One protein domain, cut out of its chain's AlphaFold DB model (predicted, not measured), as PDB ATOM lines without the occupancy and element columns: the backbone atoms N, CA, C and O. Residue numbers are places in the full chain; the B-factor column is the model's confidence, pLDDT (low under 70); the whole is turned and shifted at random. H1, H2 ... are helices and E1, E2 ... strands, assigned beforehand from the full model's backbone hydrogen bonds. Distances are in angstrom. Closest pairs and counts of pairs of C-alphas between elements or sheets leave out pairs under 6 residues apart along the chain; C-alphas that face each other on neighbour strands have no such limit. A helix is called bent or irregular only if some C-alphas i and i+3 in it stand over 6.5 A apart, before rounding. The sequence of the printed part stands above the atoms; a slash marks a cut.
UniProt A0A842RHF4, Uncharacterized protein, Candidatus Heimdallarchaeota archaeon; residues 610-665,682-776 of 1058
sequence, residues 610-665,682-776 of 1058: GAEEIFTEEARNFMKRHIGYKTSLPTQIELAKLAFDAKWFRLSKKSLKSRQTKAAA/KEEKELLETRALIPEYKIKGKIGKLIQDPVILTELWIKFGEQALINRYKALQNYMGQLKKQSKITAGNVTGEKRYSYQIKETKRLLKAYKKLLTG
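This is residues 610 to 665 and 682 to 776 of the 1058 residues of an uncharacterized protein of Candidatus Heimdallarchaeota archaeon (UniProt A0A842RHF4). A small head, which holds the two-stranded hairpin E1 and E2 with H3, H5, H6 and the arm H7a, is joined through the bend in H7 to a long helical hairpin of H7b and H8. The short H1 packs on H8, and H2 runs about perpendicular to both helices of the long hairpin, its last residue, Ile 627, coming near H7b, while H4 leads away from the strand hairpin and its residues 660 to 665 stick out free. The printed part has 151 residues, with eight named helices and two named strands in the order H1, H2, H3, H4, H5, E1, E2, H6, H7, H8; the sheet, E1 - E2, is antiparallel and the class is mostly helix. The whole is loose, with a radius of gyration of the C-alphas of 19.4 A, and flat, with spans of 59 by 41 by 22 A.

Strand E1 is residues 691 to 694 and E2 is residues 699 to 702, with C-alpha 691 at (8.362, 8.091, -56.618). Before them come H4, residues 653 to 665 and 18.7 A long, and H5, residues 682 to 689; after them come H6, residues 703 to 706, and H7, residues 710 to 745. H7 was assigned as one helix by its hydrogen bonds but is bent: C-alphas 719 and 722 are 7.7 A apart. Its arms are H7a, residues 710 to 719, 14.2 A long, and H7b, residues 722 to 745, 35.2 A long. H8 is residues 750 to 775, 37.2 A long, and ends with C-alpha 775 at (-23.568, -0.219, -40.253). The printed part's first helices are H1, residues 611 to 614, beginning with C-alpha 611 at (-15.073, -5.654, -33.942), H2, residues 617 to 627, 14.8 A long, and H3, residues 636 to 645, 14.3 A long.

E1 and E2 form a hairpin, antiparallel at 153 degrees between directions, with N 692 and O 701 at 2.8 A and N 694 and O 699 at 3.0 A, within hydrogen-bond range. Residues 650 to 651 form a short antiparallel pairing with residues 692 to 693 of E1. The closest C-alphas of H4 and E1 are those of Ser 655 and Arg 691, 6.0 A apart; H4 touches no helix. H5 and H6 touch, their closest C-alphas being those of Leu 688 and Gly 704, 4.2 A apart. H3 touches H7a at a steep tilt of 59 degrees, the same way, closest at the C-alphas of Leu 639 and Leu 716, 6.0 A. H7a and H7b stand at a steep tilt of 59 degrees. H7, the hub, touches three other helices. H7b and H8 form a helical hairpin at a shallow tilt of 24 degrees, opposite ways; their closest C-alphas, of Ser 743 and Tyr 756, are 6.2 A apart. H8 touches H1 with residues 765 to 773 alone, closest at the C-alphas of Glu 613 and Ala 769, 6.1 A. H2 and H7b only just touch, with 3 pairs of C-alphas within 8 A, the closest being those of Ile 627 and Ala 731 at 6.9 A. H1 and H6 are too short for any O i to N i+4 pair; in H2, H3, H4, H5, H7a, H7b and H8 every such pair is within hydrogen-bond range.

The two C-alphas farthest apart, of Lys 698 and Gly 748, are 61.3 A apart. Residues 666 to 681 are not printed, and C-alphas 665 and 682 are 17.2 A apart across this cut, which lies between H4 and H5. Of the links that are printed whole, H2 to H3 and H3 to H4 are short and the others are tight. The mean pLDDT of the printed part is 78.6; it is under 70 at residues 652 to 665, 682 to 683, 695 to 697, 745 to 755 and 776.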
ATOM      1  N   GLY A 610     -19.281  -5.805 -33.385       78.69
ATOM      2  CA  GLY A 610     -18.738  -6.798 -34.319       78.69
ATOM      3  C   GLY A 610     -17.218  -6.736 -34.502       78.69
ATOM      4  O   GLY A 610     -16.673  -7.655 -35.106       78.69
ATOM      5  N   ALA A 611     -16.532  -5.728 -33.956       83.44
ATOM      6  CA  ALA A 611     -15.073  -5.654 -33.942       83.44
ATOM      7  C   ALA A 611     -14.430  -6.833 -33.192       83.44
ATOM      8  O   ALA A 611     -13.530  -7.475 -33.729       83.44
ATOM      9  N   GLU A 612     -14.948  -7.204 -32.017       81.31
ATOM     10  CA  GLU A 612     -14.458  -8.353 -31.235       81.31
ATOM     11  C   GLU A 612     -14.455  -9.664 -32.037       81.31
ATOM     12  O   GLU A 612     -13.514 -10.449 -31.966       81.31
ATOM     13  N   GLU A 613     -15.486  -9.888 -32.861       83.94
ATOM     14  CA  GLU A 613     -15.592 -11.073 -33.720       83.94
ATOM     15  C   GLU A 613     -14.551 -11.045 -34.868       83.94
ATOM     16  O   GLU A 613     -14.149 -12.094 -35.372       83.94
ATOM     17  N   ILE A 614     -14.096  -9.850 -35.270       85.44
ATOM     18  CA  ILE A 614     -13.122  -9.604 -36.347       85.44
ATOM     19  C   ILE A 614     -11.670  -9.673 -35.832       85.44
ATOM     20  O   ILE A 614     -10.774 -10.098 -36.575       85.44
ATOM     21  N   PHE A 615     -11.432  -9.297 -34.573       84.44
ATOM     22  CA  PHE A 615     -10.119  -9.260 -33.913       84.44
ATOM     23  C   PHE A 615      -9.762 -10.559 -33.174       84.44
ATOM     24  O   PHE A 615      -9.162 -10.546 -32.104       84.44
ATOM     25  N   THR A 616     -10.081 -11.707 -33.774       85.06
ATOM     26  CA  THR A 616      -9.666 -13.024 -33.272       85.06
ATOM     27  C   THR A 616      -8.562 -13.630 -34.137       85.06
ATOM     28  O   THR A 616      -8.451 -13.362 -35.341       85.06
ATOM     29  N   GLU A 617      -7.724 -14.478 -33.539       83.00
ATOM     30  CA  GLU A 617      -6.694 -15.206 -34.287       83.00
ATOM     31  C   GLU A 617      -7.311 -16.170 -35.314       83.00
ATOM     32  O   GLU A 617      -6.791 -16.309 -36.425       83.00
ATOM     33  N   GLU A 618      -8.472 -16.748 -34.991       84.69
ATOM     34  CA  GLU A 618      -9.295 -17.550 -35.901       84.69
ATOM     35  C   GLU A 618      -9.719 -16.749 -37.139       84.69
ATOM     36  O   GLU A 618      -9.427 -17.166 -38.263       84.69
ATOM     37  N   ALA A 619     -10.317 -15.565 -36.952       84.50
ATOM     38  CA  ALA A 619     -10.737 -14.688 -38.044       84.50
ATOM     39  C   ALA A 619      -9.554 -14.262 -38.923       84.50
ATOM     40  O   ALA A 619      -9.635 -14.318 -40.153       84.50
ATOM     41  N   ARG A 620      -8.417 -13.896 -38.312       85.81
ATOM     42  CA  ARG A 620      -7.185 -13.538 -39.034       85.81
ATOM     43  C   ARG A 620      -6.673 -14.703 -39.878       85.81
ATOM     44  O   ARG A 620      -6.354 -14.526 -41.056       85.81
ATOM     45  N   ASN A 621      -6.591 -15.894 -39.290       86.56
ATOM     46  CA  ASN A 621      -6.123 -17.095 -39.977       86.56
ATOM     47  C   ASN A 621      -7.080 -17.498 -41.104       86.56
ATOM     48  O   ASN A 621      -6.621 -17.874 -42.186       86.56
ATOM     49  N   PHE A 622      -8.388 -17.350 -40.892       87.50
ATOM     50  CA  PHE A 622      -9.411 -17.582 -41.905       87.50
ATOM     51  C   PHE A 622      -9.279 -16.604 -43.081       87.50
ATOM     52  O   PHE A 622      -9.137 -17.035 -44.228       87.50
ATOM     53  N   MET A 623      -9.230 -15.294 -42.808       84.31
ATOM     54  CA  MET A 623      -9.058 -14.241 -43.819       84.31
ATOM     55  C   MET A 623      -7.781 -14.444 -44.641       84.31
ATOM     56  O   MET A 623      -7.807 -14.333 -45.871       84.31
ATOM     57  N   LYS A 624      -6.680 -14.824 -43.985       85.44
ATOM     58  CA  LYS A 624      -5.394 -15.096 -44.637       85.44
ATOM     59  C   LYS A 624      -5.443 -16.330 -45.532       85.44
ATOM     60  O   LYS A 624      -4.949 -16.270 -46.656       85.44
ATOM     61  N   ARG A 625      -6.014 -17.438 -45.048       84.31
ATOM     62  CA  ARG A 625      -6.053 -18.721 -45.774       84.31
ATOM     63  C   ARG A 625      -7.039 -18.716 -46.941       84.31
ATOM     64  O   ARG A 625      -6.743 -19.325 -47.963       84.31
ATOM     65  N   HIS A 626      -8.182 -18.048 -46.792       83.12
ATOM     66  CA  HIS A 626      -9.313 -18.205 -47.710       83.12
ATOM     67  C   HIS A 626      -9.611 -16.974 -48.571       83.12
ATOM     68  O   HIS A 626      -9.995 -17.129 -49.725       83.12
ATOM     69  N   ILE A 627      -9.396 -15.761 -48.052       81.19
ATOM     70  CA  ILE A 627      -9.661 -14.508 -48.785       81.19
ATOM     71  C   ILE A 627      -8.357 -13.868 -49.299       81.19
ATOM     72  O   ILE A 627      -8.359 -13.108 -50.266       81.19
ATOM     73  N   GLY A 628      -7.219 -14.201 -48.684       76.38
ATOM     74  CA  GLY A 628      -5.898 -13.696 -49.059       76.38
ATOM     75  C   GLY A 628      -5.517 -12.361 -48.410       76.38
ATOM     76  O   GLY A 628      -4.532 -11.753 -48.831       76.38
ATOM     77  N   TYR A 629      -6.252 -11.912 -47.385       82.12
ATOM     78  CA  TYR A 629      -5.895 -10.739 -46.578       82.12
ATOM     79  C   TYR A 629      -5.076 -11.155 -45.356       82.12
ATOM     80  O   TYR A 629      -5.493 -12.010 -44.583       82.12
ATOM     81  N   LYS A 630      -3.898 -10.549 -45.166       74.12
ATOM     82  CA  LYS A 630      -2.968 -10.915 -44.078       74.12
ATOM     83  C   LYS A 630      -3.481 -10.549 -42.681       74.12
ATOM     84  O   LYS A 630      -3.087 -11.183 -41.706       74.12
ATOM     85  N   THR A 631      -4.327  -9.535 -42.602       79.75
ATOM     86  CA  THR A 631      -4.900  -8.974 -41.375       79.75
ATOM     87  C   THR A 631      -6.395  -8.792 -41.543       79.75
ATOM     88  O   THR A 631      -6.881  -8.815 -42.670       79.75
ATOM     89  N   SER A 632      -7.122  -8.588 -40.445       79.94
ATOM     90  CA  SER A 632      -8.546  -8.247 -40.490       79.94
ATOM     91  C   SER A 632      -8.782  -6.770 -40.847       79.94
ATOM     92  O   SER A 632      -9.701  -6.469 -41.597       79.94
ATOM     93  N   LEU A 633      -7.898  -5.854 -40.445       84.62
ATOM     94  CA  LEU A 633      -7.943  -4.445 -40.860       84.62
ATOM     95  C   LEU A 633      -7.058  -4.141 -42.087       84.62
ATOM     96  O   LEU A 633      -6.128  -4.911 -42.362       84.62
ATOM     97  N   PRO A 634      -7.334  -3.046 -42.826       87.19
ATOM     98  CA  PRO A 634      -6.479  -2.549 -43.900       87.19
ATOM     99  C   PRO A 634      -5.034  -2.328 -43.446       87.19
ATOM    100  O   PRO A 634      -4.778  -1.855 -42.344       87.19
ATOM    101  N   THR A 635      -4.081  -2.681 -44.306       87.44
ATOM    102  CA  THR A 635      -2.653  -2.385 -44.072       87.44
ATOM    103  C   THR A 635      -2.271  -1.056 -44.722       87.44
ATOM    104  O   THR A 635      -2.890  -0.675 -45.717       87.44
ATOM    105  N   GLN A 636      -1.198  -0.402 -44.260       86.25
ATOM    106  CA  GLN A 636      -0.680   0.826 -44.890       86.25
ATOM    107  C   GLN A 636      -0.458   0.693 -46.413       86.25
ATOM    108  O   GLN A 636      -0.750   1.607 -47.179       86.25
ATOM    109  N   ILE A 637      -0.024  -0.483 -46.884       86.81
ATOM    110  CA  ILE A 637       0.210  -0.759 -48.314       86.81
ATOM    111  C   ILE A 637      -1.113  -0.835 -49.088       86.81
ATOM    112  O   ILE A 637      -1.197  -0.404 -50.235       86.81
ATOM    113  N   GLU A 638      -2.149  -1.411 -48.481       86.69
ATOM    114  CA  GLU A 638      -3.475  -1.521 -49.092       86.69
ATOM    115  C   GLU A 638      -4.142  -0.153 -49.227       86.69
ATOM    116  O   GLU A 638      -4.672   0.160 -50.291       86.69
ATOM    117  N   LEU A 639      -4.040   0.684 -48.193       89.00
ATOM    118  CA  LEU A 639      -4.509   2.066 -48.253       89.00
ATOM    119  C   LEU A 639      -3.731   2.864 -49.302       89.00
ATOM    120  O   LEU A 639      -4.330   3.579 -50.100       89.00
ATOM    121  N   ALA A 640      -2.414   2.668 -49.384       87.19
ATOM    122  CA  ALA A 640      -1.587   3.326 -50.387       87.19
ATOM    123  C   ALA A 640      -1.934   2.917 -51.826       87.19
ATOM    124  O   ALA A 640      -1.888   3.756 -52.723       87.19
ATOM    125  N   LYS A 641      -2.317   1.653 -52.056       86.19
ATOM    126  CA  LYS A 641      -2.837   1.193 -53.355       86.19
ATOM    127  C   LYS A 641      -4.124   1.922 -53.722       86.19
ATOM    128  O   LYS A 641      -4.199   2.483 -54.806       86.19
ATOM    129  N   LEU A 642      -5.091   1.977 -52.803       88.69
ATOM    130  CA  LEU A 642      -6.350   2.693 -53.034       88.69
ATOM    131  C   LEU A 642      -6.115   4.180 -53.302       88.69
ATOM    132  O   LEU A 642      -6.715   4.742 -54.213       88.69
ATOM    133  N   ALA A 643      -5.197   4.798 -52.566       88.19
ATOM    134  CA  ALA A 643      -4.827   6.191 -52.762       88.19
ATOM    135  C   ALA A 643      -4.116   6.436 -54.103       88.19
ATOM    136  O   ALA A 643      -4.317   7.470 -54.745       88.19
ATOM    137  N   PHE A 644      -3.296   5.484 -54.555       85.06
ATOM    138  CA  PHE A 644      -2.664   5.533 -55.870       85.06
ATOM    139  C   PHE A 644      -3.697   5.395 -56.995       85.06
ATOM    140  O   PHE A 644      -3.700   6.201 -57.925       85.06
ATOM    141  N   ASP A 645      -4.618   4.438 -56.874       82.94
ATOM    142  CA  ASP A 645      -5.695   4.207 -57.843       82.94
ATOM    143  C   ASP A 645      -6.660   5.405 -57.909       82.94
ATOM    144  O   ASP A 645      -7.089   5.809 -58.990       82.94
ATOM    145  N   ALA A 646      -6.920   6.049 -56.767       84.44
ATOM    146  CA  ALA A 646      -7.696   7.285 -56.659       84.44
ATOM    147  C   ALA A 646      -6.936   8.545 -57.128       84.44
ATOM    148  O   ALA A 646      -7.466   9.650 -57.036       84.44
ATOM    149  N   LYS A 647      -5.703   8.407 -57.641       83.75
ATOM    150  CA  LYS A 647      -4.829   9.504 -58.108       83.75
ATOM    151  C   LYS A 647      -4.471  10.541 -57.034       83.75
ATOM    152  O   LYS A 647      -4.062  11.656 -57.372       83.75
ATOM    153  N   TRP A 648      -4.571  10.175 -55.757       82.81
ATOM    154  CA  TRP A 648      -4.096  11.006 -54.649       82.81
ATOM    155  C   TRP A 648      -2.562  11.066 -54.637       82.81
ATOM    156  O   TRP A 648      -1.973  12.142 -54.534       82.81
ATOM    157  N   PHE A 649      -1.905   9.930 -54.897       84.00
ATOM    158  CA  PHE A 649      -0.495   9.901 -55.280       84.00
ATOM    159  C   PHE A 649      -0.340  10.192 -56.779       84.00
ATOM    160  O   PHE A 649      -0.724   9.381 -57.621       84.00
ATOM    161  N   ARG A 650       0.289  11.317 -57.139       80.19
ATOM    162  CA  ARG A 650       0.654  11.621 -58.534       80.19
ATOM    163  C   ARG A 650       2.087  11.204 -58.825       80.19
ATOM    164  O   ARG A 650       2.989  11.446 -58.031       80.19
ATOM    165  N   LEU A 651       2.337  10.601 -59.984       78.88
ATOM    166  CA  LEU A 651       3.695  10.213 -60.374       78.88
ATOM    167  C   LEU A 651       4.595  11.444 -60.543       78.88
ATOM    168  O   LEU A 651       4.210  12.432 -61.165       78.88
ATOM    169  N   SER A 652       5.826  11.371 -60.030       69.69
ATOM    170  CA  SER A 652       6.821  12.425 -60.270       69.69
ATOM    171  C   SER A 652       7.278  12.440 -61.742       69.69
ATOM    172  O   SER A 652       7.317  11.389 -62.385       69.69
ATOM    173  N   LYS A 653       7.705  13.600 -62.275       62.06
ATOM    174  CA  LYS A 653       8.201  13.739 -63.667       62.06
ATOM    175  C   LYS A 653       9.325  12.741 -64.022       62.06
ATOM    176  O   LYS A 653       9.342  12.208 -65.127       62.06
ATOM    177  N   LYS A 654      10.234  12.433 -63.080       58.12
ATOM    178  CA  LYS A 654      11.296  11.414 -63.255       58.12
ATOM    179  C   LYS A 654      10.727   9.988 -63.335       58.12
ATOM    180  O   LYS A 654      11.197   9.188 -64.141       58.12
ATOM    181  N   SER A 655       9.695   9.680 -62.547       58.81
ATOM    182  CA  SER A 655       9.009   8.379 -62.577       58.81
ATOM    183  C   SER A 655       8.249   8.170 -63.885       58.81
ATOM    184  O   SER A 655       8.313   7.077 -64.438       58.81
ATOM    185  N   LEU A 656       7.581   9.214 -64.394       59.56
ATOM    186  CA  LEU A 656       6.868   9.210 -65.678       59.56
ATOM    187  C   LEU A 656       7.789   8.830 -66.843       59.56
ATOM    188  O   LEU A 656       7.462   7.900 -67.577       59.56
ATOM    189  N   LYS A 657       8.978   9.447 -66.935       55.84
ATOM    190  CA  LYS A 657       9.992   9.084 -67.941       55.84
ATOM    191  C   LYS A 657      10.431   7.624 -67.807       55.84
ATOM    192  O   LYS A 657      10.395   6.894 -68.788       55.84
ATOM    193  N   SER A 658      10.740   7.165 -66.587       57.34
ATOM    194  CA  SER A 658      11.183   5.780 -66.348       57.34
ATOM    195  C   SER A 658      10.118   4.723 -66.683       57.34
ATOM    196  O   SER A 658      10.454   3.641 -67.168       57.34
ATOM    197  N   ARG A 659       8.833   5.033 -66.447       57.34
ATOM    198  CA  ARG A 659       7.700   4.138 -66.719       57.34
ATOM    199  C   ARG A 659       7.352   4.109 -68.203       57.34
ATOM    200  O   ARG A 659       6.991   3.048 -68.684       57.34
ATOM    201  N   GLN A 660       7.520   5.220 -68.925       56.88
ATOM    202  CA  GLN A 660       7.402   5.258 -70.387       56.88
ATOM    203  C   GLN A 660       8.510   4.428 -71.057       56.88
ATOM    204  O   GLN A 660       8.204   3.588 -71.897       56.88
ATOM    205  N   THR A 661       9.766   4.542 -70.607       53.16
ATOM    206  CA  THR A 661      10.868   3.685 -71.093       53.16
ATOM    207  C   THR A 661      10.700   2.210 -70.720       53.16
ATOM    208  O   THR A 661      11.001   1.339 -71.530       53.16
ATOM    209  N   LYS A 662      10.185   1.891 -69.520       56.72
ATOM    210  CA  LYS A 662       9.923   0.496 -69.114       56.72
ATOM    211  C   LYS A 662       8.693  -0.104 -69.792       56.72
ATOM    212  O   LYS A 662       8.735  -1.276 -70.129       56.72
ATOM    213  N   ALA A 663       7.632   0.667 -70.030       55.84
ATOM    214  CA  ALA A 663       6.460   0.201 -70.772       55.84
ATOM    215  C   ALA A 663       6.807  -0.107 -72.239       55.84
ATOM    216  O   ALA A 663       6.342  -1.117 -72.762       55.84
ATOM    217  N   ALA A 664       7.690   0.690 -72.857       51.31
ATOM    218  CA  ALA A 664       8.244   0.413 -74.184       51.31
ATOM    219  C   ALA A 664       9.128  -0.856 -74.209       51.31
ATOM    220  O   ALA A 664       9.034  -1.659 -75.137       51.31
ATOM    221  N   ALA A 665       9.930  -1.088 -73.161       51.34
ATOM    222  CA  ALA A 665      10.772  -2.286 -73.020       51.34
ATOM    223  C   ALA A 665       9.991  -3.563 -72.616       51.34
ATOM    224  O   ALA A 665      10.359  -4.679 -72.975       51.34
ATOM    225  N   LYS A 682       5.696  -8.655 -56.415       65.56
ATOM    226  CA  LYS A 682       6.468  -7.842 -57.359       65.56
ATOM    227  C   LYS A 682       5.793  -6.481 -57.575       65.56
ATOM    228  O   LYS A 682       6.456  -5.464 -57.434       65.56
ATOM    229  N   GLU A 683       4.475  -6.468 -57.772       68.38
ATOM    230  CA  GLU A 683       3.646  -5.259 -57.893       68.38
ATOM    231  C   GLU A 683       3.678  -4.393 -56.624       68.38
ATOM    232  O   GLU A 683       3.785  -3.174 -56.708       68.38
ATOM    233  N   GLU A 684       3.627  -5.004 -55.434       74.38
ATOM    234  CA  GLU A 684       3.787  -4.282 -54.162       74.38
ATOM    235  C   GLU A 684       5.164  -3.634 -54.046       74.38
ATOM    236  O   GLU A 684       5.262  -2.461 -53.694       74.38
ATOM    237  N   LYS A 685       6.224  -4.374 -54.378       77.44
ATOM    238  CA  LYS A 685       7.591  -3.854 -54.342       77.44
ATOM    239  C   LYS A 685       7.780  -2.700 -55.336       77.44
ATOM    240  O   LYS A 685       8.333  -1.667 -54.972       77.44
ATOM    241  N   GLU A 686       7.253  -2.837 -56.550       77.44
ATOM    242  CA  GLU A 686       7.283  -1.786 -57.575       77.44
ATOM    243  C   GLU A 686       6.495  -0.535 -57.157       77.44
ATOM    244  O   GLU A 686       6.971   0.587 -57.353       77.44
ATOM    245  N   LEU A 687       5.322  -0.700 -56.534       80.75
ATOM    246  CA  LEU A 687       4.552   0.420 -55.996       80.75
ATOM    247  C   LEU A 687       5.344   1.161 -54.913       80.75
ATOM    248  O   LEU A 687       5.468   2.379 -54.975       80.75
ATOM    249  N   LEU A 688       5.923   0.441 -53.949       83.38
ATOM    250  CA  LEU A 688       6.671   1.050 -52.844       83.38
ATOM    251  C   LEU A 688       7.920   1.803 -53.326       83.38
ATOM    252  O   LEU A 688       8.279   2.835 -52.757       83.38
ATOM    253  N   GLU A 689       8.564   1.332 -54.396       81.62
ATOM    254  CA  GLU A 689       9.720   1.991 -55.009       81.62
ATOM    255  C   GLU A 689       9.345   3.189 -55.901       81.62
ATOM    256  O   GLU A 689      10.204   4.026 -56.209       81.62
ATOM    257  N   THR A 690       8.071   3.309 -56.286       82.12
ATOM    258  CA  THR A 690       7.575   4.379 -57.155       82.12
ATOM    259  C   THR A 690       7.690   5.733 -56.461       82.12
ATOM    260  O   THR A 690       7.190   5.927 -55.353       82.12
ATOM    261  N   ARG A 691       8.331   6.710 -57.122       82.94
ATOM    262  CA  ARG A 691       8.362   8.091 -56.618       82.94
ATOM    263  C   ARG A 691       7.077   8.823 -56.992       82.94
ATOM    264  O   ARG A 691       6.779   8.974 -58.184       82.94
ATOM    265  N   ALA A 692       6.375   9.308 -55.981       83.19
ATOM    266  CA  ALA A 692       5.126  10.035 -56.089       83.19
ATOM    267  C   ALA A 692       5.212  11.402 -55.391       83.19
ATOM    268  O   ALA A 692       6.098  11.661 -54.575       83.19
ATOM    269  N   LEU A 693       4.294  12.279 -55.772       81.81
ATOM    270  CA  LEU A 693       3.999  13.575 -55.185       81.81
ATOM    271  C   LEU A 693       2.575  13.500 -54.635       81.81
ATOM    272  O   LEU A 693       1.678  13.081 -55.368       81.81
ATOM    273  N   ILE A 694       2.366  13.938 -53.396       75.31
ATOM    274  CA  ILE A 694       1.023  14.192 -52.867       75.31
ATOM    275  C   ILE A 694       0.740  15.686 -53.082       75.31
ATOM    276  O   ILE A 694       1.380  16.510 -52.427       75.31
ATOM    277  N   PRO A 695      -0.132  16.073 -54.032       68.25
ATOM    278  CA  PRO A 695      -0.267  17.471 -54.444       68.25
ATOM    279  C   PRO A 695      -0.745  18.395 -53.325       68.25
ATOM    280  O   PRO A 695      -0.225  19.500 -53.204       68.25
ATOM    281  N   GLU A 696      -1.687  17.920 -52.505       67.56
ATOM    282  CA  GLU A 696      -2.277  18.676 -51.391       67.56
ATOM    283  C   GLU A 696      -1.212  19.121 -50.378       67.56
ATOM    284  O   GLU A 696      -1.216  20.270 -49.951       67.56
ATOM    285  N   TYR A 697      -0.236  18.255 -50.080       61.06
ATOM    286  CA  TYR A 697       0.809  18.522 -49.081       61.06
ATOM    287  C   TYR A 697       2.145  18.954 -49.698       61.06
ATOM    288  O   TYR A 697       3.094  19.255 -48.982       61.06
ATOM    289  N   LYS A 698       2.263  18.959 -51.034       70.50
ATOM    290  CA  LYS A 698       3.510  19.224 -51.783       70.50
ATOM    291  C   LYS A 698       4.691  18.293 -51.428       70.50
ATOM    292  O   LYS A 698       5.825  18.562 -51.833       70.50
ATOM    293  N   ILE A 699       4.444  17.170 -50.747       73.06
ATOM    294  CA  ILE A 699       5.469  16.206 -50.310       73.06
ATOM    295  C   ILE A 699       5.806  15.238 -51.451       73.06
ATOM    296  O   ILE A 699       4.919  14.682 -52.104       73.06
ATOM    297  N   LYS A 700       7.106  15.019 -51.691       78.06
ATOM    298  CA  LYS A 700       7.637  14.168 -52.770       78.06
ATOM    299  C   LYS A 700       8.518  13.075 -52.175       78.06
ATOM    300  O   LYS A 700       9.438  13.366 -51.421       78.06
ATOM    301  N   GLY A 701       8.302  11.826 -52.569       84.31
ATOM    302  CA  GLY A 701       9.071  10.704 -52.036       84.31
ATOM    303  C   GLY A 701       8.752   9.387 -52.724       84.31
ATOM    304  O   GLY A 701       7.894   9.315 -53.601       84.31
ATOM    305  N   LYS A 702       9.466   8.322 -52.349       86.69
ATOM    306  CA  LYS A 702       9.036   6.955 -52.681       86.69
ATOM    307  C   LYS A 702       7.790   6.638 -51.861       86.69
ATOM    308  O   LYS A 702       7.811   6.921 -50.667       86.69
ATOM    309  N   ILE A 703       6.763   6.025 -52.454       85.56
ATOM    310  CA  ILE A 703       5.525   5.671 -51.733       85.56
ATOM    311  C   ILE A 703       5.852   4.896 -50.453       85.56
ATOM    312  O   ILE A 703       5.321   5.225 -49.404       85.56
ATOM    313  N   GLY A 704       6.804   3.958 -50.501       83.56
ATOM    314  CA  GLY A 704       7.217   3.198 -49.319       83.56
ATOM    315  C   GLY A 704       7.780   4.040 -48.172       83.56
ATOM    316  O   GLY A 704       7.567   3.674 -47.028       83.56
ATOM    317  N   LYS A 705       8.438   5.173 -48.458       83.12
ATOM    318  CA  LYS A 705       8.887   6.122 -47.422       83.12
ATOM    319  C   LYS A 705       7.761   7.047 -46.964       83.12
ATOM    320  O   LYS A 705       7.695   7.386 -45.797       83.12
ATOM    321  N   LEU A 706       6.881   7.454 -47.881       82.44
ATOM    322  CA  LEU A 706       5.768   8.355 -47.566       82.44
ATOM    323  C   LEU A 706       4.770   7.709 -46.605       82.44
ATOM    324  O   LEU A 706       4.291   8.371 -45.704       82.44
ATOM    325  N   ILE A 707       4.480   6.418 -46.769       83.44
ATOM    326  CA  ILE A 707       3.529   5.706 -45.900       83.44
ATOM    327  C   ILE A 707       4.089   5.396 -44.506       83.44
ATOM    328  O   ILE A 707       3.333   4.953 -43.651       83.44
ATOM    329  N   GLN A 708       5.395   5.589 -44.298       82.25
ATOM    330  CA  GLN A 708       6.036   5.493 -42.982       82.25
ATOM    331  C   GLN A 708       5.933   6.805 -42.195       82.25
ATOM    332  O   GLN A 708       6.261   6.816 -41.016       82.25
ATOM    333  N   ASP A 709       5.494   7.896 -42.829       80.12
ATOM    334  CA  ASP A 709       5.213   9.160 -42.157       80.12
ATOM    335  C   ASP A 709       3.827   9.079 -41.480       80.12
ATOM    336  O   ASP A 709       2.828   8.858 -42.178       80.12
ATOM    337  N   PRO A 710       3.728   9.247 -40.147       76.81
ATOM    338  CA  PRO A 710       2.470   9.192 -39.411       76.81
ATOM    339  C   PRO A 710       1.411  10.153 -39.933       76.81
ATOM    340  O   PRO A 710       0.243   9.781 -39.961       76.81
ATOM    341  N   VAL A 711       1.801  11.342 -40.401       78.50
ATOM    342  CA  VAL A 711       0.859  12.328 -40.949       78.50
ATOM    343  C   VAL A 711       0.155  11.741 -42.175       78.50
ATOM    344  O   VAL A 711      -1.070  11.762 -42.293       78.50
ATOM    345  N   ILE A 712       0.935  11.149 -43.083       81.56
ATOM    346  CA  ILE A 712       0.423  10.535 -44.312       81.56
ATOM    347  C   ILE A 712      -0.385   9.277 -44.002       81.56
ATOM    348  O   ILE A 712      -1.404   9.021 -44.645       81.56
ATOM    349  N   LEU A 713       0.058   8.480 -43.032       81.44
ATOM    350  CA  LEU A 713      -0.629   7.262 -42.626       81.44
ATOM    351  C   LEU A 713      -2.020   7.553 -42.039       81.44
ATOM    352  O   LEU A 713      -2.980   6.868 -42.402       81.44
ATOM    353  N   THR A 714      -2.139   8.572 -41.186       79.56
ATOM    354  CA  THR A 714      -3.416   9.008 -40.605       79.56
ATOM    355  C   THR A 714      -4.375   9.484 -41.695       79.56
ATOM    356  O   THR A 714      -5.513   9.022 -41.766       79.56
ATOM    357  N   GLU A 715      -3.899  10.305 -42.632       81.00
ATOM    358  CA  GLU A 715      -4.691  10.771 -43.782       81.00
ATOM    359  C   GLU A 715      -5.169   9.630 -44.688       81.00
ATOM    360  O   GLU A 715      -6.313   9.612 -45.152       81.00
ATOM    361  N   LEU A 716      -4.321   8.625 -44.915       83.19
ATOM    362  CA  LEU A 716      -4.704   7.432 -45.667       83.19
ATOM    363  C   LEU A 716      -5.848   6.669 -44.989       83.19
ATOM    364  O   LEU A 716      -6.741   6.158 -45.672       83.19
ATOM    365  N   TRP A 717      -5.837   6.596 -43.659       83.00
ATOM    366  CA  TRP A 717      -6.909   5.981 -42.883       83.00
ATOM    367  C   TRP A 717      -8.205   6.787 -42.934       83.00
ATOM    368  O   TRP A 717      -9.261   6.197 -43.178       83.00
ATOM    369  N   ILE A 718      -8.123   8.112 -42.801       80.31
ATOM    370  CA  ILE A 718      -9.275   9.017 -42.896       80.31
ATOM    371  C   ILE A 718      -9.935   8.915 -44.274       80.31
ATOM    372  O   ILE A 718     -11.144   8.708 -44.373       80.31
ATOM    373  N   LYS A 719      -9.148   9.009 -45.354       81.00
ATOM    374  CA  LYS A 719      -9.679   9.078 -46.725       81.00
ATOM    375  C   LYS A 719     -10.062   7.717 -47.308       81.00
ATOM    376  O   LYS A 719     -11.011   7.636 -48.087       81.00
ATOM    377  N   PHE A 720      -9.342   6.642 -46.968       88.31
ATOM    378  CA  PHE A 720      -9.484   5.343 -47.648       88.31
ATOM    379  C   PHE A 720      -9.824   4.163 -46.722       88.31
ATOM    380  O   PHE A 720     -10.121   3.074 -47.226       88.31
ATOM    381  N   GLY A 721      -9.833   4.346 -45.396       85.69
ATOM    382  CA  GLY A 721     -10.085   3.278 -44.421       85.69
ATOM    383  C   GLY A 721     -11.456   2.611 -44.577       85.69
ATOM    384  O   GLY A 721     -11.548   1.382 -44.657       85.69
ATOM    385  N   GLU A 722     -12.522   3.407 -44.711       85.62
ATOM    386  CA  GLU A 722     -13.883   2.896 -44.936       85.62
ATOM    387  C   GLU A 722     -13.980   2.115 -46.257       85.62
ATOM    388  O   GLU A 722     -14.479   0.987 -46.288       85.62
ATOM    389  N   GLN A 723     -13.427   2.665 -47.342       86.06
ATOM    390  CA  GLN A 723     -13.441   2.020 -48.656       86.06
ATOM    391  C   GLN A 723     -12.701   0.674 -48.643       86.06
ATOM    392  O   GLN A 723     -13.166  -0.302 -49.243       86.06
ATOM    393  N   ALA A 724     -11.573   0.585 -47.937       88.19
ATOM    394  CA  ALA A 724     -10.826  -0.658 -47.781       88.19
ATOM    395  C   ALA A 724     -11.635  -1.727 -47.020       88.19
ATOM    396  O   ALA A 724     -11.690  -2.889 -47.438       88.19
ATOM    397  N   LEU A 725     -12.334  -1.344 -45.947       87.69
ATOM    398  CA  LEU A 725     -13.209  -2.248 -45.191       87.69
ATOM    399  C   LEU A 725     -14.418  -2.716 -46.014       87.69
ATOM    400  O   LEU A 725     -14.767  -3.901 -45.982       87.69
ATOM    401  N   ILE A 726     -15.009  -1.833 -46.823       86.69
ATOM    402  CA  ILE A 726     -16.072  -2.189 -47.774       86.69
ATOM    403  C   ILE A 726     -15.560  -3.200 -48.809       86.69
ATOM    404  O   ILE A 726     -16.240  -4.188 -49.102       86.69
ATOM    405  N   ASN A 727     -14.353  -3.004 -49.347       87.88
ATOM    406  CA  ASN A 727     -13.752  -3.928 -50.313       87.88
ATOM    407  C   ASN A 727     -13.523  -5.322 -49.707       87.88
ATOM    408  O   ASN A 727     -13.765  -6.339 -50.365       87.88
ATOM    409  N   ARG A 728     -13.125  -5.389 -48.433       88.38
ATOM    410  CA  ARG A 728     -12.977  -6.646 -47.682       88.38
ATOM    411  C   ARG A 728     -14.315  -7.336 -47.433       88.38
ATOM    412  O   ARG A 728     -14.420  -8.545 -47.649       88.38
ATOM    413  N   TYR A 729     -15.352  -6.581 -47.078       89.75
ATOM    414  CA  TYR A 729     -16.712  -7.107 -46.956       89.75
ATOM    415  C   TYR A 729     -17.223  -7.691 -48.284       89.75
ATOM    416  O   TYR A 729     -17.706  -8.823 -48.316       89.75
ATOM    417  N   LYS A 730     -17.027  -6.984 -49.405       89.12
ATOM    418  CA  LYS A 730     -17.367  -7.488 -50.751       89.12
ATOM    419  C   LYS A 730     -16.595  -8.764 -51.103       89.12
ATOM    420  O   LYS A 730     -17.170  -9.700 -51.653       89.12
ATOM    421  N   ALA A 731     -15.311  -8.845 -50.753       87.00
ATOM    422  CA  ALA A 731     -14.511 -10.050 -50.976       87.00
ATOM    423  C   ALA A 731     -15.055 -11.264 -50.198       87.00
ATOM    424  O   ALA A 731     -15.152 -12.357 -50.759       87.00
ATOM    425  N   LEU A 732     -15.485 -11.068 -48.948       88.06
ATOM    426  CA  LEU A 732     -16.166 -12.097 -48.156       88.06
ATOM    427  C   LEU A 732     -17.511 -12.516 -48.773       88.06
ATOM    428  O   LEU A 732     -17.834 -13.705 -48.783       88.06
ATOM    429  N   GLN A 733     -18.286 -11.575 -49.327       89.31
ATOM    430  CA  GLN A 733     -19.549 -11.883 -50.014       89.31
ATOM    431  C   GLN A 733     -19.311 -12.730 -51.269       89.31
ATOM    432  O   GLN A 733     -20.003 -13.726 -51.491       89.31
ATOM    433  N   ASN A 734     -18.291 -12.380 -52.054       90.00
ATOM    434  CA  ASN A 734     -17.903 -13.132 -53.243       90.00
ATOM    435  C   ASN A 734     -17.439 -14.548 -52.883       90.00
ATOM    436  O   ASN A 734     -17.871 -15.515 -53.513       90.00
ATOM    437  N   TYR A 735     -16.625 -14.686 -51.835       88.69
ATOM    438  CA  TYR A 735     -16.184 -15.990 -51.345       88.69
ATOM    439  C   TYR A 735     -17.349 -16.842 -50.828       88.69
ATOM    440  O   TYR A 735     -17.449 -18.017 -51.169       88.69
ATOM    441  N   MET A 736     -18.302 -16.250 -50.099       88.50
ATOM    442  CA  MET A 736     -19.547 -16.924 -49.706       88.50
ATOM    443  C   MET A 736     -20.332 -17.440 -50.922       88.50
ATOM    444  O   MET A 736     -20.865 -18.550 -50.896       88.50
ATOM    445  N   GLY A 737     -20.403 -16.651 -51.999       83.94
ATOM    446  CA  GLY A 737     -21.025 -17.064 -53.257       83.94
ATOM    447  C   GLY A 737     -20.316 -18.258 -53.903       83.94
ATOM    448  O   GLY A 737     -20.978 -19.193 -54.351       83.94
ATOM    449  N   GLN A 738     -18.979 -18.260 -53.905       85.56
ATOM    450  CA  GLN A 738     -18.166 -19.373 -54.408       85.56
ATOM    451  C   GLN A 738     -18.341 -20.638 -53.559       85.56
ATOM    452  O   GLN A 738     -18.596 -21.704 -54.114       85.56
ATOM    453  N   LEU A 739     -18.306 -20.510 -52.229       84.12
ATOM    454  CA  LEU A 739     -18.519 -21.618 -51.298       84.12
ATOM    455  C   LEU A 739     -19.892 -22.267 -51.471       84.12
ATOM    456  O   LEU A 739     -19.975 -23.486 -51.529       84.12
ATOM    457  N   LYS A 740     -20.964 -21.474 -51.616       80.88
ATOM    458  CA  LYS A 740     -22.320 -22.001 -51.853       80.88
ATOM    459  C   LYS A 740     -22.442 -22.759 -53.177       80.88
ATOM    460  O   LYS A 740     -23.236 -23.690 -53.270       80.88
ATOM    461  N   LYS A 741     -21.700 -22.350 -54.210       81.44
ATOM    462  CA  LYS A 741     -21.655 -23.067 -55.495       81.44
ATOM    463  C   LYS A 741     -20.870 -24.373 -55.357       81.44
ATOM    464  O   LYS A 741     -21.358 -25.413 -55.776       81.44
ATOM    465  N   GLN A 742     -19.703 -24.335 -54.714       77.38
ATOM    466  CA  GLN A 742     -18.857 -25.512 -54.504       77.38
ATOM    467  C   GLN A 742     -19.506 -26.547 -53.576       77.38
ATOM    468  O   GLN A 742     -19.456 -27.736 -53.885       77.38
ATOM    469  N   SER A 743     -20.187 -26.117 -52.509       74.62
ATOM    470  CA  SER A 743     -20.888 -27.014 -51.581       74.62
ATOM    471  C   SER A 743     -22.042 -27.760 -52.250       74.62
ATOM    472  O   SER A 743     -22.261 -28.926 -51.954       74.62
ATOM    473  N   LYS A 744     -22.759 -27.114 -53.184       71.38
ATOM    474  CA  LYS A 744     -23.812 -27.765 -53.980       71.38
ATOM    475  C   LYS A 744     -23.256 -28.836 -54.924       71.38
ATOM    476  O   LYS A 744     -23.924 -29.831 -55.155       71.38
ATOM    477  N   ILE A 745     -22.042 -28.642 -55.444       69.06
ATOM    478  CA  ILE A 745     -21.381 -29.573 -56.376       69.06
ATOM    479  C   ILE A 745     -20.780 -30.789 -55.644       69.06
ATOM    480  O   ILE A 745     -20.678 -31.863 -56.220       69.06
ATOM    481  N   THR A 746     -20.391 -30.647 -54.374       63.69
ATOM    482  CA  THR A 746     -19.702 -31.696 -53.587       63.69
ATOM    483  C   THR A 746     -20.590 -32.394 -52.548       63.69
ATOM    484  O   THR A 746     -20.073 -33.096 -51.682       63.69
ATOM    485  N   ALA A 747     -21.917 -32.254 -52.655       53.69
ATOM    486  CA  ALA A 747     -22.919 -32.743 -51.696       53.69
ATOM    487  C   ALA A 747     -22.983 -34.282 -51.494       53.69
ATOM    488  O   ALA A 747     -23.826 -34.750 -50.741       53.69
ATOM    489  N   GLY A 748     -22.102 -35.067 -52.127       52.91
ATOM    490  CA  GLY A 748     -22.023 -36.528 -51.982       52.91
ATOM    491  C   GLY A 748     -20.849 -37.061 -51.145       52.91
ATOM    492  O   GLY A 748     -20.662 -38.270 -51.103       52.91
ATOM    493  N   ASN A 749     -20.022 -36.211 -50.514       56.94
ATOM    494  CA  ASN A 749     -18.802 -36.645 -49.809       56.94
ATOM    495  C   ASN A 749     -18.739 -36.103 -48.361       56.94
ATOM    496  O   ASN A 749     -18.609 -34.895 -48.146       56.94
ATOM    497  N   VAL A 750     -18.769 -36.995 -47.361       56.38
ATOM    498  CA  VAL A 750     -18.925 -36.680 -45.915       56.38
ATOM    499  C   VAL A 750     -17.825 -35.751 -45.367       56.38
ATOM    500  O   VAL A 750     -18.068 -34.893 -44.512       56.38
ATOM    501  N   THR A 751     -16.596 -35.868 -45.877       57.62
ATOM    502  CA  THR A 751     -15.462 -35.001 -45.497       57.62
ATOM    503  C   THR A 751     -15.553 -33.604 -46.119       57.62
ATOM    504  O   THR A 751     -15.136 -32.618 -45.502       57.62
ATOM    505  N   GLY A 752     -16.144 -33.490 -47.313       59.00
ATOM    506  CA  GLY A 752     -16.426 -32.218 -47.979       59.00
ATOM    507  C   GLY A 752     -17.519 -31.431 -47.259       59.00
ATOM    508  O   GLY A 752     -17.362 -30.231 -47.029       59.00
ATOM    509  N   GLU A 753     -18.574 -32.111 -46.814       61.38
ATOM    510  CA  GLU A 753     -19.715 -31.500 -46.130       61.38
ATOM    511  C   GLU A 753     -19.314 -30.830 -44.807       61.38
ATOM    512  O   GLU A 753     -19.604 -29.649 -44.597       61.38
ATOM    513  N   LYS A 754     -18.538 -31.516 -43.953       64.19
ATOM    514  CA  LYS A 754     -18.021 -30.933 -42.699       64.19
ATOM    515  C   LYS A 754     -17.100 -29.730 -42.952       64.19
ATOM    516  O   LYS A 754     -17.217 -28.708 -42.272       64.19
ATOM    517  N   ARG A 755     -16.213 -29.812 -43.954       68.81
ATOM    518  CA  ARG A 755     -15.260 -28.740 -44.296       68.81
ATOM    519  C   ARG A 755     -15.955 -27.494 -44.852       68.81
ATOM    520  O   ARG A 755     -15.656 -26.384 -44.404       68.81
ATOM    521  N   TYR A 756     -16.878 -27.653 -45.801       76.56
ATOM    522  CA  TYR A 756     -17.629 -26.531 -46.370       76.56
ATOM    523  C   TYR A 756     -18.649 -25.966 -45.379       76.56
ATOM    524  O   TYR A 756     -18.824 -24.751 -45.337       76.56
ATOM    525  N   SER A 757     -19.253 -26.799 -44.525       76.62
ATOM    526  CA  SER A 757     -20.138 -26.343 -43.446       76.62
ATOM    527  C   SER A 757     -19.410 -25.409 -42.472       76.62
ATOM    528  O   SER A 757     -19.889 -24.301 -42.214       76.62
ATOM    529  N   TYR A 758     -18.198 -25.774 -42.030       83.19
ATOM    530  CA  TYR A 758     -17.357 -24.899 -41.205       83.19
ATOM    531  C   TYR A 758     -17.012 -23.583 -41.923       83.19
ATOM    532  O   TYR A 758     -17.231 -22.503 -41.375       83.19
ATOM    533  N   GLN A 759     -16.547 -23.643 -43.177       83.62
ATOM    534  CA  GLN A 759     -16.186 -22.441 -43.940       83.62
ATOM    535  C   GLN A 759     -17.385 -21.520 -44.206       83.62
ATOM    536  O   GLN A 759     -17.245 -20.296 -44.153       83.62
ATOM    537  N   ILE A 760     -18.569 -22.079 -44.464       83.88
ATOM    538  CA  ILE A 760     -19.812 -21.320 -44.633       83.88
ATOM    539  C   ILE A 760     -20.227 -20.690 -43.303       83.88
ATOM    540  O   ILE A 760     -20.597 -19.515 -43.290       83.88
ATOM    541  N   LYS A 761     -20.162 -21.430 -42.189       85.88
ATOM    542  CA  LYS A 761     -20.483 -20.909 -40.852       85.88
ATOM    543  C   LYS A 761     -19.572 -19.734 -40.494       85.88
ATOM    544  O   LYS A 761     -20.078 -18.671 -40.135       85.88
ATOM    545  N   GLU A 762     -18.269 -19.884 -40.702       85.81
ATOM    546  CA  GLU A 762     -17.290 -18.848 -40.367       85.81
ATOM    547  C   GLU A 762     -17.380 -17.636 -41.305       85.81
ATOM    548  O   GLU A 762     -17.399 -16.493 -40.853       85.81
ATOM    549  N   THR A 763     -17.580 -17.847 -42.611       87.44
ATOM    550  CA  THR A 763     -17.796 -16.728 -43.546       87.44
ATOM    551  C   THR A 763     -19.110 -15.994 -43.237       87.44
ATOM    552  O   THR A 763     -19.162 -14.772 -43.346       87.44
ATOM    553  N   LYS A 764     -20.181 -16.693 -42.815       87.12
ATOM    554  CA  LYS A 764     -21.444 -16.061 -42.374       87.12
ATOM    555  C   LYS A 764     -21.229 -15.227 -41.111       87.12
ATOM    556  O   LYS A 764     -21.753 -14.114 -41.043       87.12
ATOM    557  N   ARG A 765     -20.470 -15.748 -40.143       89.19
ATOM    558  CA  ARG A 765     -20.087 -15.037 -38.916       89.19
ATOM    559  C   ARG A 765     -19.336 -13.751 -39.257       89.19
ATOM    560  O   ARG A 765     -19.808 -12.677 -38.906       89.19
ATOM    561  N   LEU A 766     -18.267 -13.839 -40.052       88.88
ATOM    562  CA  LEU A 766     -17.483 -12.672 -40.469       88.88
ATOM    563  C   LEU A 766     -18.301 -11.673 -41.293       88.88
ATOM    564  O   LEU A 766     -18.202 -10.474 -41.062       88.88
ATOM    565  N   LEU A 767     -19.164 -12.125 -42.206       88.19
ATOM    566  CA  LEU A 767     -20.066 -11.231 -42.941       88.19
ATOM    567  C   LEU A 767     -21.019 -10.481 -42.006       88.19
ATOM    568  O   LEU A 767     -21.236  -9.284 -42.184       88.19
ATOM    569  N   LYS A 768     -21.576 -11.163 -40.998       87.12
ATOM    570  CA  LYS A 768     -22.422 -10.532 -39.979       87.12
ATOM    571  C   LYS A 768     -21.618  -9.520 -39.160       87.12
ATOM    572  O   LYS A 768     -22.107  -8.412 -38.952       87.12
ATOM    573  N   ALA A 769     -20.403  -9.873 -38.752       86.94
ATOM    574  CA  ALA A 769     -19.505  -9.016 -37.988       86.94
ATOM    575  C   ALA A 769     -19.096  -7.754 -38.767       86.94
ATOM    576  O   ALA A 769     -19.318  -6.650 -38.285       86.94
ATOM    577  N   TYR A 770     -18.617  -7.884 -40.010       87.19
ATOM    578  CA  TYR A 770     -18.270  -6.740 -40.867       87.19
ATOM    579  C   TYR A 770     -19.483  -5.875 -41.202       87.19
ATOM    580  O   TYR A 770     -19.375  -4.653 -41.231       87.19
ATOM    581  N   LYS A 771     -20.655  -6.481 -41.428       85.44
ATOM    582  CA  LYS A 771     -21.888  -5.717 -41.628       85.44
ATOM    583  C   LYS A 771     -22.209  -4.886 -40.384       85.44
ATOM    584  O   LYS A 771     -22.482  -3.702 -40.523       85.44
ATOM    585  N   LYS A 772     -22.125  -5.471 -39.181       83.50
ATOM    586  CA  LYS A 772     -22.304  -4.735 -37.916       83.50
ATOM    587  C   LYS A 772     -21.250  -3.634 -37.731       83.50
ATOM    588  O   LYS A 772     -21.636  -2.546 -37.316       83.50
ATOM    589  N   LEU A 773     -19.990  -3.891 -38.090       84.94
ATOM    590  CA  LEU A 773     -18.893  -2.922 -38.024       84.94
ATOM    591  C   LEU A 773     -19.168  -1.705 -38.925       84.94
ATOM    592  O   LEU A 773     -19.051  -0.568 -38.484       84.94
ATOM    593  N   LEU A 774     -19.589  -1.950 -40.172       82.25
ATOM    594  CA  LEU A 774     -19.869  -0.909 -41.167       82.25
ATOM    595  C   LEU A 774     -21.168  -0.138 -40.880       82.25
ATOM    596  O   LEU A 774     -21.228   1.066 -41.115       82.25
ATOM    597  N   THR A 775     -22.222  -0.813 -40.398       72.81
ATOM    598  CA  THR A 775     -23.568  -0.219 -40.253       72.81
ATOM    599  C   THR A 775     -23.993   0.064 -38.810       72.81
ATOM    600  O   THR A 775     -25.082   0.585 -38.599       72.81
ATOM    601  N   GLY A 776     -23.190  -0.289 -37.802       64.19
ATOM    602  CA  GLY A 776     -23.379   0.143 -36.414       64.19
ATOM    603  C   GLY A 776     -24.371  -0.636 -35.530       64.19
ATOM    604  O   GLY A 776     -24.797  -0.074 -34.527       64.19
TER     605      GLY A 776